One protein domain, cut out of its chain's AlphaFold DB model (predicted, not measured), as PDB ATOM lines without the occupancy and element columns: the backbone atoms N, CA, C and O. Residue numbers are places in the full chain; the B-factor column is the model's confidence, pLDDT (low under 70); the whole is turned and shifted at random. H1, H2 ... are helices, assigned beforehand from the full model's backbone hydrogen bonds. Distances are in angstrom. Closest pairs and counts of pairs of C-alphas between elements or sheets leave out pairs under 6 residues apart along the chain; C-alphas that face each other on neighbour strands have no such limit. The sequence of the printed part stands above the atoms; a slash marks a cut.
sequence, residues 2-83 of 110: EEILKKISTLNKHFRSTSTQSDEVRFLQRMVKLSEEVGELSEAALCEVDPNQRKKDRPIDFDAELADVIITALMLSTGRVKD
ATOM      1  N   GLU A   2     -54.485 -40.081 -13.038       85.06
ATOM      2  CA  GLU A   2     -55.432 -40.505 -11.987       85.06
ATOM      3  C   GLU A   2     -54.824 -40.605 -10.578       85.06
ATOM      4  O   GLU A   2     -55.416 -40.128  -9.612       85.06
ATOM      5  N   GLU A   3     -53.616 -41.165 -10.441       90.88
ATOM      6  CA  GLU A   3     -52.954 -41.284  -9.135       90.88
ATOM      7  C   GLU A   3     -52.631 -39.916  -8.507       90.88
ATOM      8  O   GLU A   3     -52.818 -39.722  -7.304       90.88
ATOM      9  N   ILE A   4     -52.202 -38.944  -9.320       90.56
ATOM     10  CA  ILE A   4     -51.932 -37.571  -8.872       90.56
ATOM     11  C   ILE A   4     -53.233 -36.939  -8.372       90.56
ATOM     12  O   ILE A   4     -53.286 -36.446  -7.248       90.56
ATOM     13  N   LEU A   5     -54.316 -37.039  -9.147       88.75
ATOM     14  CA  LEU A   5     -55.625 -36.506  -8.753       88.75
ATOM     15  C   LEU A   5     -56.158 -37.160  -7.474       88.75
ATOM     16  O   LEU A   5     -56.754 -36.484  -6.634       88.75
ATOM     17  N   LYS A   6     -55.893 -38.455  -7.270       91.12
ATOM     18  CA  LYS A   6     -56.226 -39.154  -6.023       91.12
ATOM     19  C   LYS A   6     -55.452 -38.587  -4.826       91.12
ATOM     20  O   LYS A   6     -56.053 -38.375  -3.768       91.12
ATOM     21  N   LYS A   7     -54.151 -38.311  -4.980       94.69
ATOM     22  CA  LYS A   7     -53.322 -37.668  -3.938       94.69
ATOM     23  C   LYS A   7     -53.828 -36.257  -3.620       94.69
ATOM     24  O   LYS A   7     -54.058 -35.949  -2.453       94.69
ATOM     25  N   ILE A   8     -54.118 -35.454  -4.645       93.44
ATOM     26  CA  ILE A   8     -54.693 -34.103  -4.519       93.44
ATOM     27  C   ILE A   8     -56.051 -34.133  -3.802       93.44
ATOM     28  O   ILE A   8     -56.283 -33.376  -2.860       93.44
ATOM     29  N   SER A   9     -56.942 -35.052  -4.180       90.06
ATOM     30  CA  SER A   9     -58.244 -35.229  -3.523       90.06
ATOM     31  C   SER A   9     -58.098 -35.598  -2.041       90.06
ATOM     32  O   SER A   9     -58.779 -35.032  -1.181       90.06
ATOM     33  N   THR A  10     -57.152 -36.487  -1.725       92.75
ATOM     34  CA  THR A  10     -56.836 -36.881  -0.343       92.75
ATOM     35  C   THR A  10     -56.338 -35.689   0.476       92.75
ATOM     36  O   THR A  10     -56.834 -35.453   1.580       92.75
ATOM     37  N   LEU A  11     -55.425 -34.891  -0.081       91.94
ATOM     38  CA  LEU A  11     -54.892 -33.692   0.561       91.94
ATOM     39  C   LEU A  11     -55.982 -32.628   0.786       91.94
ATOM     40  O   LEU A  11     -56.108 -32.077   1.879       91.94
ATOM     41  N   ASN A  12     -56.837 -32.388  -0.211       89.44
ATOM     42  CA  ASN A  12     -57.972 -31.475  -0.086       89.44
ATOM     43  C   ASN A  12     -58.963 -31.927   0.996       89.44
ATOM     44  O   ASN A  12     -59.438 -31.097   1.774       89.44
ATOM     45  N   LYS A  13     -59.250 -33.233   1.082       90.38
ATOM     46  CA  LYS A  13     -60.091 -33.794   2.148       90.38
ATOM     47  C   LYS A  13     -59.466 -33.564   3.523       90.38
ATOM     48  O   LYS A  13     -60.181 -33.153   4.434       90.38
ATOM     49  N   HIS A  14     -58.154 -33.769   3.655       92.00
ATOM     50  CA  HIS A  14     -57.434 -33.499   4.897       92.00
ATOM     51  C   HIS A  14     -57.588 -32.031   5.324       92.00
ATOM     52  O   HIS A  14     -58.113 -31.778   6.405       92.00
ATOM     53  N   PHE A  15     -57.265 -31.068   4.454       87.88
ATOM     54  CA  PHE A  15     -57.386 -29.639   4.783       87.88
ATOM     55  C   PHE A  15     -58.816 -29.190   5.093       87.88
ATOM     56  O   PHE A  15     -59.024 -28.328   5.943       87.88
ATOM     57  N   ARG A  16     -59.820 -29.768   4.424       87.44
ATOM     58  CA  ARG A  16     -61.229 -29.499   4.745       87.44
ATOM     59  C   ARG A  16     -61.623 -30.052   6.114       87.44
ATOM     60  O   ARG A  16     -62.418 -29.424   6.797       87.44
ATOM     61  N   SER A  17     -61.076 -31.200   6.511       89.12
ATOM     62  CA  SER A  17     -61.379 -31.816   7.809       89.12
ATOM     63  C   SER A  17     -60.696 -31.132   8.997       89.12
ATOM     64  O   SER A  17     -61.174 -31.258  10.118       89.12
ATOM     65  N   THR A  18     -59.597 -30.410   8.761       89.19
ATOM     66  CA  THR A  18     -58.793 -29.771   9.815       89.19
ATOM     67  C   THR A  18     -59.019 -28.264   9.945       89.19
ATOM     68  O   THR A  18     -58.548 -27.667  10.911       89.19
ATOM     69  N   SER A  19     -59.744 -27.636   9.015       86.25
ATOM     70  CA  SER A  19     -60.014 -26.192   9.011       86.25
ATOM     71  C   SER A  19     -61.475 -25.880   9.338       86.25
ATOM     72  O   SER A  19     -62.393 -26.453   8.756       86.25
ATOM     73  N   THR A  20     -61.695 -24.902  10.217       91.69
ATOM     74  CA  THR A  20     -63.024 -24.356  10.555       91.69
ATOM     75  C   THR A  20     -63.489 -23.255   9.599       91.69
ATOM     76  O   THR A  20     -64.576 -22.709   9.766       91.69
ATOM     77  N   GLN A  21     -62.673 -22.896   8.604       89.88
ATOM     78  CA  GLN A  21     -62.972 -21.808   7.674       89.88
ATOM     79  C   GLN A  21     -64.115 -22.178   6.715       89.88
ATOM     80  O   GLN A  21     -64.416 -23.356   6.507       89.88
ATOM     81  N   SER A  22     -64.744 -21.176   6.102       90.25
ATOM     82  CA  SER A  22     -65.739 -21.405   5.049       90.25
ATOM     83  C   SER A  22     -65.076 -21.799   3.720       90.25
ATOM     84  O   SER A  22     -63.862 -21.650   3.538       90.25
ATOM     85  N   ASP A  23     -65.867 -22.305   2.772       86.38
ATOM     86  CA  ASP A  23     -65.368 -22.653   1.437       86.38
ATOM     87  C   ASP A  23     -64.882 -21.424   0.655       86.38
ATOM     88  O   ASP A  23     -63.886 -21.518  -0.065       86.38
ATOM     89  N   GLU A  24     -65.507 -20.260   0.847       89.50
ATOM     90  CA  GLU A  24     -65.109 -19.000   0.213       89.50
ATOM     91  C   GLU A  24     -63.734 -18.537   0.703       89.50
ATOM     92  O   GLU A  24     -62.869 -18.195  -0.104       89.50
ATOM     93  N   VAL A  25     -63.496 -18.580   2.018       91.50
ATOM     94  CA  VAL A  25     -62.196 -18.207   2.597       91.50
ATOM     95  C   VAL A  25     -61.103 -19.156   2.110       91.50
ATOM     96  O   VAL A  25     -60.039 -18.703   1.689       91.50
ATOM     97  N   ARG A  26     -61.374 -20.467   2.091       88.75
ATOM     98  CA  ARG A  26     -60.432 -21.465   1.559       88.75
ATOM     99  C   ARG A  26     -60.106 -21.224   0.090       88.75
ATOM    100  O   ARG A  26     -58.952 -21.367  -0.310       88.75
ATOM    101  N   PHE A  27     -61.107 -20.878  -0.716       89.75
ATOM    102  CA  PHE A  27     -60.905 -20.549  -2.122       89.75
ATOM    103  C   PHE A  27     -59.964 -19.349  -2.279       89.75
ATOM    104  O   PHE A  27     -58.973 -19.447  -3.002       89.75
ATOM    105  N   LEU A  28     -60.215 -18.257  -1.552       93.38
ATOM    106  CA  LEU A  28     -59.373 -17.060  -1.606       93.38
ATOM    107  C   LEU A  28     -57.939 -17.337  -1.140       93.38
ATOM    108  O   LEU A  28     -56.994 -16.917  -1.799       93.38
ATOM    109  N   GLN A  29     -57.752 -18.102  -0.062       92.44
ATOM    110  CA  GLN A  29     -56.414 -18.479   0.406       92.44
ATOM    111  C   GLN A  29     -55.640 -19.305  -0.623       92.44
ATOM    112  O   GLN A  29     -54.447 -19.092  -0.807       92.44
ATOM    113  N   ARG A  30     -56.307 -20.220  -1.334       91.75
ATOM    114  CA  ARG A  30     -55.663 -20.984  -2.411       91.75
ATOM    115  C   ARG A  30     -55.304 -20.113  -3.610       91.75
ATOM    116  O   ARG A  30     -54.289 -20.374  -4.242       91.75
ATOM    117  N   MET A  31     -56.093 -19.079  -3.906       95.88
ATOM    118  CA  MET A  31     -55.735 -18.090  -4.928       95.88
ATOM    119  C   MET A  31     -54.496 -17.282  -4.525       95.88
ATOM    120  O   MET A  31     -53.627 -17.062  -5.365       95.88
ATOM    121  N   VAL A  32     -54.383 -16.889  -3.249       96.69
ATOM    122  CA  VAL A  32     -53.166 -16.246  -2.720       96.69
ATOM    123  C   VAL A  32     -51.977 -17.194  -2.836       96.69
ATOM    124  O   VAL A  32     -50.959 -16.808  -3.399       96.69
ATOM    125  N   LYS A  33     -52.133 -18.453  -2.406       95.88
ATOM    126  CA  LYS A  33     -51.069 -19.457  -2.495       95.88
ATOM    127  C   LYS A  33     -50.608 -19.682  -3.936       95.88
ATOM    128  O   LYS A  33     -49.415 -19.682  -4.190       95.88
ATOM    129  N   LEU A  34     -51.535 -19.762  -4.893       97.19
ATOM    130  CA  LEU A  34     -51.188 -19.862  -6.313       97.19
ATOM    131  C   LEU A  34     -50.333 -18.675  -6.780       97.19
ATOM    132  O   LEU A  34     -49.401 -18.861  -7.553       97.19
ATOM    133  N   SER A  35     -50.637 -17.461  -6.316       97.88
ATOM    134  CA  SER A  35     -49.838 -16.277  -6.643       97.88
ATOM    135  C   SER A  35     -48.428 -16.331  -6.051       97.88
ATOM    136  O   SER A  35     -47.516 -15.779  -6.663       97.88
ATOM    137  N   GLU A  36     -48.248 -16.950  -4.881       97.31
ATOM    138  CA  GLU A  36     -46.927 -17.177  -4.282       97.31
ATOM    139  C   GLU A  36     -46.114 -18.161  -5.130       97.31
ATOM    140  O   GLU A  36     -45.013 -17.807  -5.544       97.31
ATOM    141  N   GLU A  37     -46.689 -19.320  -5.481       97.62
ATOM    142  CA  GLU A  37     -45.998 -20.349  -6.285       97.62
ATOM    143  C   GLU A  37     -45.589 -19.822  -7.666       97.62
ATOM    144  O   GLU A  37     -44.492 -20.076  -8.152       97.62
ATOM    145  N   VAL A  38     -46.446 -19.023  -8.314       97.81
ATOM    146  CA  VAL A  38     -46.099 -18.380  -9.595       97.81
ATOM    147  C   VAL A  38     -44.938 -17.393  -9.425       97.81
ATOM    148  O   VAL A  38     -44.122 -17.233 -10.338       97.81
ATOM    149  N   GLY A  39     -44.843 -16.734  -8.269       95.56
ATOM    150  CA  GLY A  39     -43.715 -15.877  -7.922       95.56
ATOM    151  C   GLY A  39     -42.412 -16.662  -7.758       95.56
ATOM    152  O   GLY A  39     -41.392 -16.238  -8.300       95.56
ATOM    153  N   GLU A  40     -42.452 -17.808  -7.071       94.19
ATOM    154  CA  GLU A  40     -41.289 -18.693  -6.895       94.19
ATOM    155  C   GLU A  40     -40.849 -19.316  -8.233       94.19
ATOM    156  O   GLU A  40     -39.669 -19.238  -8.580       94.19
ATOM    157  N   LEU A  41     -41.792 -19.759  -9.074       96.12
ATOM    158  CA  LEU A  41     -41.510 -20.209 -10.442       96.12
ATOM    159  C   LEU A  41     -40.871 -19.108 -11.302       96.12
ATOM    160  O   LEU A  41     -39.951 -19.368 -12.075       96.12
ATOM    161  N   SER A  42     -41.337 -17.862 -11.169       94.56
ATOM    162  CA  SER A  42     -40.750 -16.725 -11.891       94.56
ATOM    163  C   SER A  42     -39.319 -16.436 -11.425       94.56
ATOM    164  O   SER A  42     -38.459 -16.129 -12.249       94.56
ATOM    165  N   GLU A  43     -39.042 -16.552 -10.119       91.69
ATOM    166  CA  GLU A  43     -37.684 -16.453  -9.561       91.69
ATOM    167  C   GLU A  43     -36.787 -17.570 -10.123       91.69
ATOM    168  O   GLU A  43     -35.655 -17.298 -10.531       91.69
ATOM    169  N   ALA A  44     -37.307 -18.798 -10.223       92.38
ATOM    170  CA  ALA A  44     -36.595 -19.937 -10.795       92.38
ATOM    171  C   ALA A  44     -36.258 -19.762 -12.272       92.38
ATOM    172  O   ALA A  44     -35.097 -19.913 -12.647       92.38
ATOM    173  N   ALA A  45     -37.228 -19.346 -13.088       93.56
ATOM    174  CA  ALA A  45     -37.016 -19.084 -14.510       93.56
ATOM    175  C   ALA A  45     -35.947 -18.002 -14.746       93.56
ATOM    176  O   ALA A  45     -35.118 -18.117 -15.648       93.56
ATOM    177  N   LEU A  46     -35.930 -16.949 -13.919       91.69
ATOM    178  CA  LEU A  46     -34.888 -15.921 -13.991       91.69
ATOM    179  C   LEU A  46     -33.506 -16.486 -13.643       91.69
ATOM    180  O   LEU A  46     -32.530 -16.134 -14.302       91.69
ATOM    181  N   CYS A  47     -33.423 -17.372 -12.649       89.75
ATOM    182  CA  CYS A  47     -32.168 -18.007 -12.250       89.75
ATOM    183  C   CYS A  47     -31.641 -19.013 -13.287       89.75
ATOM    184  O   CYS A  47     -30.426 -19.189 -13.369       89.75
ATOM    185  N   GLU A  48     -32.510 -19.645 -14.085       89.12
ATOM    186  CA  GLU A  48     -32.081 -20.494 -15.211       89.12
ATOM    187  C   GLU A  48     -31.351 -19.690 -16.295       89.12
ATOM    188  O   GLU A  48     -30.396 -20.180 -16.897       89.12
ATOM    189  N   VAL A  49     -31.786 -18.449 -16.538       88.94
ATOM    190  CA  VAL A  49     -31.217 -17.576 -17.577       88.94
ATOM    191  C   VAL A  49     -30.019 -16.778 -17.059       88.94
ATOM    192  O   VAL A  49     -29.036 -16.602 -17.780       88.94
ATOM    193  N   ASP A  50     -30.086 -16.287 -15.822       86.88
ATOM    194  CA  ASP A  50     -29.013 -15.539 -15.167       86.88
ATOM    195  C   ASP A  50     -28.835 -16.012 -13.715       86.88
ATOM    196  O   ASP A  50     -29.539 -15.548 -12.809       86.88
ATOM    197  N   PRO A  51     -27.842 -16.881 -13.453       79.56
ATOM    198  CA  PRO A  51     -27.555 -17.374 -12.107       79.56
ATOM    199  C   PRO A  51     -27.227 -16.271 -11.085       79.56
ATOM    200  O   PRO A  51     -27.305 -16.516  -9.880       79.56
ATOM    201  N   ASN A  52     -26.873 -15.055 -11.530       79.38
ATOM    202  CA  ASN A  52     -26.579 -13.921 -10.647       79.38
ATOM    203  C   ASN A  52     -27.840 -13.206 -10.135       79.38
ATOM    204  O   ASN A  52     -27.737 -12.381  -9.229       79.38
ATOM    205  N   GLN A  53     -29.032 -13.530 -10.657       74.12
ATOM    206  CA  GLN A  53     -30.314 -13.047 -10.120       74.12
ATOM    207  C   GLN A  53     -30.693 -13.703  -8.788       74.12
ATOM    208  O   GLN A  53     -31.672 -13.308  -8.153       74.12
ATOM    209  N   ARG A  54     -29.928 -14.705  -8.351       67.44
ATOM    210  CA  ARG A  54     -30.215 -15.482  -7.152       67.44
ATOM    211  C   ARG A  54     -30.200 -14.601  -5.900       67.44
ATOM    212  O   ARG A  54     -29.173 -14.036  -5.532       67.44
ATOM    213  N   LYS A  55     -31.338 -14.540  -5.202       65.75
ATOM    214  CA  LYS A  55     -31.489 -13.792  -3.939       65.75
ATOM    215  C   LYS A  55     -31.426 -14.659  -2.675       65.75
ATOM    216  O   LYS A  55     -31.472 -14.101  -1.582       65.75
ATOM    217  N   LYS A  56     -31.361 -15.995  -2.788       62.41
ATOM    218  CA  LYS A  56     -31.527 -16.924  -1.649       62.41
ATOM    219  C   LYS A  56     -30.485 -18.051  -1.592       62.41
ATOM    220  O   LYS A  56     -30.061 -18.584  -2.618       62.41
ATOM    221  N   ASP A  57     -30.195 -18.486  -0.363       67.00
ATOM    222  CA  ASP A  57     -29.236 -19.547   0.004       67.00
ATOM    223  C   ASP A  57     -29.691 -20.983  -0.331       67.00
ATOM    224  O   ASP A  57     -28.934 -21.939  -0.178       67.00
ATOM    225  N   ARG A  58     -30.932 -21.167  -0.795       66.19
ATOM    226  CA  ARG A  58     -31.502 -22.479  -1.153       66.19
ATOM    227  C   ARG A  58     -31.356 -22.754  -2.654       66.19
ATOM    228  O   ARG A  58     -31.382 -21.791  -3.425       66.19
ATOM    229  N   PRO A  59     -31.102 -24.005  -3.084       69.94
ATOM    230  CA  PRO A  59     -31.143 -24.356  -4.503       69.94
ATOM    231  C   PRO A  59     -32.539 -24.040  -5.048       69.94
ATOM    232  O   PRO A  59     -33.529 -24.330  -4.382       69.94
ATOM    233  N   ILE A  60     -32.585 -23.382  -6.204       81.25
ATOM    234  CA  ILE A  60     -33.821 -23.059  -6.914       81.25
ATOM    235  C   ILE A  60     -33.883 -24.008  -8.108       81.25
ATOM    236  O   ILE A  60     -32.935 -24.057  -8.890       81.25
ATOM    237  N   ASP A  61     -34.957 -24.785  -8.188       90.19
ATOM    238  CA  ASP A  61     -35.173 -25.821  -9.195       90.19
ATOM    239  C   ASP A  61     -36.474 -25.504  -9.934       90.19
ATOM    240  O   ASP A  61     -37.554 -25.572  -9.352       90.19
ATOM    241  N   PHE A  62     -36.363 -25.129 -11.209       93.62
ATOM    242  CA  PHE A  62     -37.507 -24.725 -12.022       93.62
ATOM    243  C   PHE A  62     -38.588 -25.807 -12.102       93.62
ATOM    244  O   PHE A  62     -39.772 -25.492 -11.979       93.62
ATOM    245  N   ASP A  63     -38.199 -27.073 -12.263       95.69
ATOM    246  CA  ASP A  63     -39.149 -28.176 -12.408       95.69
ATOM    247  C   ASP A  63     -39.906 -28.425 -11.099       95.69
ATOM    248  O   ASP A  63     -41.103 -28.732 -11.117       95.69
ATOM    249  N   ALA A  64     -39.231 -28.249  -9.958       95.25
ATOM    250  CA  ALA A  64     -39.861 -28.334  -8.645       95.25
ATOM    251  C   ALA A  64     -40.889 -27.208  -8.438       95.25
ATOM    252  O   ALA A  64     -42.043 -27.491  -8.114       95.25
ATOM    253  N   GLU A  65     -40.514 -25.955  -8.717       96.62
ATOM    254  CA  GLU A  65     -41.429 -24.811  -8.579       96.62
ATOM    255  C   GLU A  65     -42.613 -24.911  -9.569       96.62
ATOM    256  O   GLU A  65     -43.756 -24.570  -9.253       96.62
ATOM    257  N   LEU A  66     -42.382 -25.445 -10.776       97.69
ATOM    258  CA  LEU A  66     -43.445 -25.679 -11.755       97.69
ATOM    259  C   LEU A  66     -44.434 -26.739 -11.254       97.69
ATOM    260  O   LEU A  66     -45.650 -26.593 -11.430       97.69
ATOM    261  N   ALA A  67     -43.933 -27.797 -10.615       96.69
ATOM    262  CA  ALA A  67     -44.776 -28.815 -10.005       96.69
ATOM    263  C   ALA A  67     -45.651 -28.227  -8.884       96.69
ATOM    264  O   ALA A  67     -46.842 -28.553  -8.827       96.69
ATOM    265  N   ASP A  68     -45.122 -27.320  -8.060       96.69
ATOM    266  CA  ASP A  68     -45.874 -26.667  -6.981       96.69
ATOM    267  C   ASP A  68     -47.003 -25.766  -7.511       96.69
ATOM    268  O   ASP A  68     -48.139 -25.815  -7.008       96.69
ATOM    269  N   VAL A  69     -46.767 -25.046  -8.616       97.94
ATOM    270  CA  VAL A  69     -47.821 -24.310  -9.338       97.94
ATOM    271  C   VAL A  69     -48.925 -25.259  -9.819       97.94
ATOM    272  O   VAL A  69     -50.114 -24.996  -9.596       97.94
ATOM    273  N   ILE A  70     -48.561 -26.380 -10.452       96.31
ATOM    274  CA  ILE A  70     -49.526 -27.367 -10.967       96.31
ATOM    275  C   ILE A  70     -50.337 -27.984  -9.822       96.31
ATOM    276  O   ILE A  70     -51.566 -28.073  -9.913       96.31
ATOM    277  N   ILE A  71     -49.684 -28.380  -8.727       95.25
ATOM    278  CA  ILE A  71     -50.336 -28.943  -7.537       95.25
ATOM    279  C   ILE A  71     -51.345 -27.946  -6.971       95.25
ATOM    280  O   ILE A  71     -52.496 -28.310  -6.712       95.25
ATOM    281  N   THR A  72     -50.951 -26.682  -6.825       95.25
ATOM    282  CA  THR A  72     -51.809 -25.636  -6.262       95.25
ATOM    283  C   THR A  72     -53.000 -25.326  -7.173       95.25
ATOM    284  O   THR A  72     -54.135 -25.205  -6.696       95.25
ATOM    285  N   ALA A  73     -52.798 -25.299  -8.493       94.75
ATOM    286  CA  ALA A  73     -53.874 -25.145  -9.472       94.75
ATOM    287  C   ALA A  73     -54.857 -26.334  -9.464       94.75
ATOM    288  O   ALA A  73     -56.076 -26.141  -9.502       94.75
ATOM    289  N   LEU A  74     -54.362 -27.569  -9.344       93.31
ATOM    290  CA  LEU A  74     -55.213 -28.758  -9.218       93.31
ATOM    291  C   LEU A  74     -55.961 -28.784  -7.878       93.31
ATOM    292  O   LEU A  74     -57.132 -29.151  -7.824       93.31
ATOM    293  N   MET A  75     -55.345 -28.327  -6.789       91.56
ATOM    294  CA  MET A  75     -56.025 -28.164  -5.499       91.56
ATOM    295  C   MET A  75     -57.197 -27.172  -5.578       91.56
ATOM    296  O   MET A  75     -58.228 -27.386  -4.930       91.56
ATOM    297  N   LEU A  76     -57.086 -26.110  -6.383       90.81
ATOM    298  CA  LEU A  76     -58.173 -25.155  -6.642       90.81
ATOM    299  C   LEU A  76     -59.345 -25.762  -7.419       90.81
ATOM    300  O   LEU A  76     -60.479 -25.297  -7.276       90.81
ATOM    301  N   SER A  77     -59.094 -26.783  -8.234       88.19
ATOM    302  CA  SER A  77     -60.134 -27.416  -9.041       88.19
ATOM    303  C   SER A  77     -60.983 -28.421  -8.254       88.19
ATOM    304  O   SER A  77     -62.123 -28.702  -8.627       88.19
ATOM    305  N   THR A  78     -60.473 -28.915  -7.122       82.62
ATOM    306  CA  THR A  78     -61.179 -29.895  -6.289       82.62
ATOM    307  C   THR A  78     -62.514 -29.377  -5.741       82.62
ATOM    308  O   THR A  78     -62.607 -28.308  -5.133       82.62
ATOM    309  N   GLY A  79     -63.568 -30.185  -5.893       73.62
ATOM    310  CA  GLY A  79     -64.905 -29.870  -5.379       73.62
ATOM    311  C   GLY A  79     -65.638 -28.771  -6.153       73.62
ATOM    312  O   GLY A  79     -66.576 -28.185  -5.616       73.62
ATOM    313  N   ARG A  80     -65.209 -28.476  -7.387       80.88
ATOM    314  CA  ARG A  80     -65.935 -27.609  -8.323       80.88
ATOM    315  C   ARG A  80     -66.943 -28.410  -9.150       80.88
ATOM    316  O   ARG A  80     -66.860 -29.626  -9.244       80.88
ATOM    317  N   VAL A  81     -67.901 -27.698  -9.747       80.44
ATOM    318  CA  VAL A  81     -68.981 -28.291 -10.561       80.44
ATOM    319  C   VAL A  81     -68.441 -28.980 -11.814       80.44
ATOM    320  O   VAL A  81     -68.972 -29.997 -12.242       80.44
ATOM    321  N   LYS A  82     -67.390 -28.413 -12.409       84.50
ATOM    322  CA  LYS A  82     -66.744 -28.961 -13.598       84.50
ATOM    323  C   LYS A  82     -65.548 -29.815 -13.207       84.50
ATOM    324  O   LYS A  82     -64.751 -29.399 -12.366       84.50
ATOM    325  N   ASP A  83     -65.405 -30.952 -13.875       88.69
ATOM    326  CA  ASP A  83     -64.185 -31.746 -13.832       88.69
ATOM    327  C   ASP A  83     -63.059 -31.023 -14.586       88.69
ATOM    328  O   ASP A  83     -63.241 -30.556 -15.713       88.69
TER     329      ASP A  83
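This is residues 2 to 83 of the 110 residues of an uncharacterized protein of Parcubacteria group bacterium CG2_30_44_11 (UniProt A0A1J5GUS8). A long helical hairpin makes the length of the model: H2, the longest helix, runs one way and the shorter H3 folds back along part of it, with a wide loop, residues 50 to 61, at the turn. H1 lies across the other end of the hairpin, packing on H3 through residues 5 to 12 and staying off H2. The printed part has 82 residues, with three named helices in the order H1, H2, H3, no named strand, and the class all helix. The whole is loose, with a radius of gyration of the C-alphas of 15.1 A, and elongated, spanning 43 by 27 by 22 A.

H2, residues 23 to 49, measures 39.4 A from first to last C-alpha, from (-65.368, -22.653, 1.437) to (-31.217, -17.576, -17.577). H3, residues 62 to 77, measures 23.0 A and ends at C-alpha 77 at (-60.134, -27.416, -9.041). H1, residues 2 to 18, measures 24.5 A and begins at C-alpha 2 at (-55.432, -40.505, -11.987).

H2 and H3 form a helical hairpin and touch, the closest C-alphas being those of Leu 41 and Glu 65, 5.0 A apart. Their lines stand at a shallow tilt of 17 degrees, and they run opposite ways. H1 touches H3 with residues 5 to 12 alone, and H3 touches H1 with residues 71 to 75 alone; the closest C-alphas, those of Ile 8 and Met 75, are 6.2 A apart. H1 and H3 run the same way at a steep tilt of 65 degrees. H1 and H2 are apart. In H1, H2 and H3 every O i to N i+4 pair is within hydrogen-bond range.

The two C-alphas farthest apart, those of Asn 52 and Val 81, are 44.8 A from each other. The printed part has no cut. The link from H1 to H2 is tight, with 4 residues, and residues 17 to 22, of which 17 and 18 belong to H1, stand free. The link from H2 to H3 is long, with 12 residues. The mean pLDDT of the printed part is 89.1, and residues 54 to 59 are under 70.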